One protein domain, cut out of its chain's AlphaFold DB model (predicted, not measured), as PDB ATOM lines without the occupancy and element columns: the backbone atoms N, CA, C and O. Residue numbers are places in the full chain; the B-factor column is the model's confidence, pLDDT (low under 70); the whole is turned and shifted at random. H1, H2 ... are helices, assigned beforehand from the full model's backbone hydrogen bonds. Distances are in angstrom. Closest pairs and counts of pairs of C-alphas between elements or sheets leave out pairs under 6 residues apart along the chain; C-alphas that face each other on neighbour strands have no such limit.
ATOM      1  N   ASP A 111     211.471 217.410 254.166       81.69
ATOM      2  CA  ASP A 111     211.863 216.001 254.090       81.69
ATOM      3  C   ASP A 111     210.881 215.163 253.246       81.69
ATOM      4  O   ASP A 111     211.329 214.394 252.395       81.69
ATOM      5  N   ASP A 112     209.567 215.393 253.358       84.31
ATOM      6  CA  ASP A 112     208.558 214.711 252.527       84.31
ATOM      7  C   ASP A 112     208.676 215.108 251.048       84.31
ATOM      8  O   ASP A 112     208.603 214.270 250.148       84.31
ATOM      9  N   LEU A 113     208.909 216.399 250.782       84.19
ATOM     10  CA  LEU A 113     209.160 216.919 249.432       84.19
ATOM     11  C   LEU A 113     210.403 216.279 248.799       84.19
ATOM     12  O   LEU A 113     210.419 215.985 247.600       84.19
ATOM     13  N   VAL A 114     211.457 216.077 249.594       86.19
ATOM     14  CA  VAL A 114     212.697 215.433 249.145       86.19
ATOM     15  C   VAL A 114     212.463 213.960 248.826       86.19
ATOM     16  O   VAL A 114     212.999 213.474 247.826       86.19
ATOM     17  N   ASP A 115     211.672 213.254 249.627       88.94
ATOM     18  CA  ASP A 115     211.374 211.844 249.384       88.94
ATOM     19  C   ASP A 115     210.470 211.641 248.156       88.94
ATOM     20  O   ASP A 115     210.809 210.825 247.293       88.94
ATOM     21  N   ASP A 116     209.436 212.467 247.963       87.56
ATOM     22  CA  ASP A 116     208.628 212.471 246.732       87.56
ATOM     23  C   ASP A 116     209.500 212.743 245.487       87.56
ATOM     24  O   ASP A 116     209.386 212.076 244.450       87.56
ATOM     25  N   ALA A 117     210.421 213.709 245.586       88.94
ATOM     26  CA  ALA A 117     211.353 214.022 244.508       88.94
ATOM     27  C   ALA A 117     212.302 212.849 244.210       88.94
ATOM     28  O   ALA A 117     212.556 212.544 243.040       88.94
ATOM     29  N   ARG A 118     212.813 212.157 245.237       91.62
ATOM     30  CA  ARG A 118     213.653 210.956 245.072       91.62
ATOM     31  C   ARG A 118     212.907 209.845 244.345       91.62
ATOM     32  O   ARG A 118     213.484 209.221 243.448       91.62
ATOM     33  N   ASP A 119     211.645 209.622 244.688       94.81
ATOM     34  CA  ASP A 119     210.810 208.621 244.032       94.81
ATOM     35  C   ASP A 119     210.527 208.983 242.571       94.81
ATOM     36  O   ASP A 119     210.638 208.123 241.688       94.81
ATOM     37  N   PHE A 120     210.282 210.261 242.273       91.56
ATOM     38  CA  PHE A 120     210.143 210.742 240.897       91.56
ATOM     39  C   PHE A 120     211.419 210.524 240.070       91.56
ATOM     40  O   PHE A 120     211.363 209.985 238.960       91.56
ATOM     41  N   VAL A 121     212.589 210.872 240.622       93.12
ATOM     42  CA  VAL A 121     213.892 210.654 239.969       93.12
ATOM     43  C   VAL A 121     214.124 209.168 239.697       93.12
ATOM     44  O   VAL A 121     214.564 208.803 238.605       93.12
ATOM     45  N   ARG A 122     213.794 208.295 240.659       95.44
ATOM     46  CA  ARG A 122     213.900 206.838 240.498       95.44
ATOM     47  C   ARG A 122     212.976 206.324 239.396       95.44
ATOM     48  O   ARG A 122     213.375 205.456 238.622       95.44
ATOM     49  N   LYS A 123     211.753 206.847 239.320       96.31
ATOM     50  CA  LYS A 123     210.746 206.446 238.332       96.31
ATOM     51  C   LYS A 123     211.092 206.916 236.921       96.31
ATOM     52  O   LYS A 123     210.712 206.271 235.945       96.31
ATOM     53  N   SER A 124     211.769 208.053 236.785       94.56
ATOM     54  CA  SER A 124     212.033 208.685 235.489       94.56
ATOM     55  C   SER A 124     213.379 209.422 235.467       94.56
ATOM     56  O   SER A 124     213.420 210.655 235.422       94.56
ATOM     57  N   PRO A 125     214.508 208.687 235.418       90.38
ATOM     58  CA  PRO A 125     215.842 209.286 235.484       90.38
ATOM     59  C   PRO A 125     216.142 210.236 234.314       90.38
ATOM     60  O   PRO A 125     216.799 211.255 234.505       90.38
ATOM     61  N   GLY A 126     215.631 209.956 233.108       95.81
ATOM     62  CA  GLY A 126     215.828 210.829 231.942       95.81
ATOM     63  C   GLY A 126     215.159 212.201 232.090       95.81
ATOM     64  O   GLY A 126     215.770 213.220 231.773       95.81
ATOM     65  N   VAL A 127     213.937 212.236 232.637       94.56
ATOM     66  CA  VAL A 127     213.201 213.487 232.885       94.56
ATOM     67  C   VAL A 127     213.927 214.326 233.931       94.56
ATOM     68  O   VAL A 127     214.111 215.524 233.734       94.56
ATOM     69  N   ALA A 128     214.404 213.691 235.005       92.06
ATOM     70  CA  ALA A 128     215.164 214.368 236.048       92.06
ATOM     71  C   ALA A 128     216.447 215.025 235.513       92.06
ATOM     72  O   ALA A 128     216.716 216.182 235.829       92.06
ATOM     73  N   ILE A 129     217.215 214.324 234.669       93.81
ATOM     74  CA  ILE A 129     218.431 214.879 234.051       93.81
ATOM     75  C   ILE A 129     218.089 216.093 233.176       93.81
ATOM     76  O   ILE A 129     218.764 217.120 233.262       93.81
ATOM     77  N   GLY A 130     217.024 216.004 232.373       95.94
ATOM     78  CA  GLY A 130     216.556 217.117 231.544       95.94
ATOM     79  C   GLY A 130     216.116 218.328 232.371       95.94
ATOM     80  O   GLY A 130     216.528 219.451 232.085       95.94
ATOM     81  N   ALA A 131     215.341 218.100 233.436       94.50
ATOM     82  CA  ALA A 131     214.902 219.152 234.348       94.50
ATOM     83  C   ALA A 131     216.089 219.825 235.057       94.50
ATOM     84  O   ALA A 131     216.162 221.053 235.095       94.50
ATOM     85  N   ALA A 132     217.055 219.045 235.553       91.81
ATOM     86  CA  ALA A 132     218.258 219.576 236.192       91.81
ATOM     87  C   ALA A 132     219.088 220.440 235.229       91.81
ATOM     88  O   ALA A 132     219.528 221.528 235.601       91.81
ATOM     89  N   ALA A 133     219.258 219.995 233.980       96.44
ATOM     90  CA  ALA A 133     219.945 220.771 232.951       96.44
ATOM     91  C   ALA A 133     219.207 222.082 232.628       96.44
ATOM     92  O   ALA A 133     219.845 223.130 232.531       96.44
ATOM     93  N   ALA A 134     217.876 222.048 232.513       96.00
ATOM     94  CA  ALA A 134     217.066 223.238 232.264       96.00
ATOM     95  C   ALA A 134     217.164 224.254 233.415       96.00
ATOM     96  O   ALA A 134     217.426 225.432 233.174       96.00
ATOM     97  N   VAL A 135     217.024 223.800 234.665       93.88
ATOM     98  CA  VAL A 135     217.171 224.658 235.853       93.88
ATOM     99  C   VAL A 135     218.583 225.243 235.925       93.88
ATOM    100  O   VAL A 135     218.736 226.451 236.092       93.88
ATOM    101  N   GLY A 136     219.615 224.415 235.734       90.62
ATOM    102  CA  GLY A 136     221.008 224.864 235.713       90.62
ATOM    103  C   GLY A 136     221.273 225.913 234.632       90.62
ATOM    104  O   GLY A 136     221.939 226.911 234.899       90.62
ATOM    105  N   PHE A 137     220.697 225.743 233.440       94.81
ATOM    106  CA  PHE A 137     220.787 226.724 232.361       94.81
ATOM    107  C   PHE A 137     220.107 228.048 232.720       94.81
ATOM    108  O   PHE A 137     220.695 229.103 232.496       94.81
ATOM    109  N   VAL A 138     218.902 228.019 233.299       94.81
ATOM    110  CA  VAL A 138     218.201 229.240 233.730       94.81
ATOM    111  C   VAL A 138     219.020 229.988 234.779       94.81
ATOM    112  O   VAL A 138     219.233 231.191 234.638       94.81
ATOM    113  N   LEU A 139     219.546 229.289 235.788       93.56
ATOM    114  CA  LEU A 139     220.404 229.898 236.808       93.56
ATOM    115  C   LEU A 139     221.688 230.478 236.196       93.56
ATOM    116  O   LEU A 139     222.032 231.627 236.475       93.56
ATOM    117  N   ALA A 140     222.359 229.735 235.309       93.56
ATOM    118  CA  ALA A 140     223.537 230.220 234.589       93.56
ATOM    119  C   ALA A 140     223.213 231.465 233.751       93.56
ATOM    120  O   ALA A 140     223.966 232.438 233.759       93.56
ATOM    121  N   ARG A 141     222.056 231.469 233.081       90.00
ATOM    122  CA  ARG A 141     221.577 232.590 232.274       90.00
ATOM    123  C   ARG A 141     221.299 233.821 233.128       90.00
ATOM    124  O   ARG A 141     221.645 234.910 232.684       90.00
ATOM    125  N   LEU A 142     220.704 233.670 234.311       91.19
ATOM    126  CA  LEU A 142     220.445 234.777 235.239       91.19
ATOM    127  C   LEU A 142     221.748 235.392 235.757       91.19
ATOM    128  O   LEU A 142     221.903 236.610 235.707       91.19
ATOM    129  N   VAL A 143     222.701 234.558 236.183       92.81
ATOM    130  CA  VAL A 143     224.023 235.022 236.628       92.81
ATOM    131  C   VAL A 143     224.753 235.729 235.486       92.81
ATOM    132  O   VAL A 143     225.243 236.841 235.667       92.81
ATOM    133  N   GLN A 144     224.768 235.138 234.288       85.94
ATOM    134  CA  GLN A 144     225.410 235.741 233.123       85.94
ATOM    135  C   GLN A 144     224.728 237.046 232.693       85.94
ATOM    136  O   GLN A 144     225.423 238.023 232.445       85.94
ATOM    137  N   SER A 145     223.391 237.110 232.683       82.81
ATOM    138  CA  SER A 145     222.639 238.355 232.445       82.81
ATOM    139  C   SER A 145     222.971 239.444 233.460       82.81
ATOM    140  O   SER A 145     223.104 240.600 233.079       82.81
ATOM    141  N   GLY A 146     223.086 239.091 234.744       77.38
ATOM    142  CA  GLY A 146     223.426 240.046 235.799       77.38
ATOM    143  C   GLY A 146     224.849 240.590 235.662       77.38
ATOM    144  O   GLY A 146     225.080 241.775 235.881       77.38
ATOM    145  N   ILE A 147     225.795 239.746 235.239       69.44
ATOM    146  CA  ILE A 147     227.186 240.147 234.986       69.44
ATOM    147  C   ILE A 147     227.296 241.009 233.714       69.44
ATOM    148  O   ILE A 147     228.054 241.977 233.704       69.44
ATOM    149  N   ASP A 148     226.524 240.705 232.668       66.38
ATOM    150  CA  ASP A 148     226.442 241.522 231.446       66.38
ATOM    151  C   ASP A 148     225.799 242.893 231.707       66.38
ATOM    152  O   ASP A 148     226.289 243.912 231.219       66.38
ATOM    153  N   ALA A 149     224.758 242.954 232.545       60.00
ATOM    154  CA  ALA A 149     224.127 244.212 232.946       60.00
ATOM    155  C   ALA A 149     225.094 245.158 233.689       60.00
ATOM    156  O   ALA A 149     224.942 246.373 233.602       60.00
ATOM    157  N   ASN A 150     226.114 244.616 234.365       63.09
ATOM    158  CA  ASN A 150     227.124 245.381 235.103       63.09
ATOM    159  C   ASN A 150     228.377 245.739 234.273       63.09
ATOM    160  O   ASN A 150     229.204 246.516 234.735       63.09
ATOM    161  N   ARG A 151     228.575 245.166 233.076       61.28
ATOM    162  CA  ARG A 151     229.706 245.518 232.187       61.28
ATOM    163  C   ARG A 151     229.395 246.640 231.199       61.28
ATOM    164  O   ARG A 151     230.322 247.179 230.604       61.28
ATOM    165  N   ASN A 152     228.120 246.971 231.031       51.25
ATOM    166  CA  ASN A 152     227.646 248.012 230.118       51.25
ATOM    167  C   ASN A 152     227.229 249.300 230.858       51.25
ATOM    168  O   ASN A 152     226.516 250.124 230.284       51.25
ATOM    169  N   ALA A 153     227.650 249.447 232.119       48.00
ATOM    170  CA  ALA A 153     227.492 250.638 232.952       48.00
ATOM    171  C   ALA A 153     228.862 251.259 233.254       48.00
ATOM    172  O   ALA A 153     229.823 250.478 233.451       48.00
TER     173      ALA A 153
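This is residues 111 to 153 of the 153 residues of an uncharacterized protein of Sphingomonas sp. Leaf33 (UniProt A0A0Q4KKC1). One long helix, H2, makes the length, and a shorter helix, H1, meets it at one end as an L, with nothing packed into the open angle. The printed part has 43 residues with two named helices, H1 then H2, and no named strand; the class is all helix. The whole is extended, with a radius of gyration of the C-alphas of 15.6 A and spans of 47 by 23 by 5 A.

H2, residues 125 to 151, follows H1, residues 111 to 123, by a tight link of one residue, Ser 124. The two touch only at the corner, and only just, with 3 pairs of C-alphas within 8 A. The closest C-alphas are those of Val 121 and Ala 128, 5.5 A apart. H1 touches H2 with residues 120 to 121 alone, and H2 touches H1 with residues 127 to 128 alone. Their lines stand at a steep tilt of 63 degrees, opposite ways. In both helices every O i to N i+4 pair is within hydrogen-bond range.

H2 is 38.9 A from C-alpha 125 at (215.842, 209.286, 235.484) to C-alpha 151 at (229.706, 245.518, 232.187). H1 is 18.5 A long and begins at C-alpha 111, (211.863, 216.001, 254.090).

The C-alphas farthest apart, of Lys 123 and Ala 153, are 47.6 A apart. The printed part has no cut. Residues 147 to 153 are under pLDDT 70.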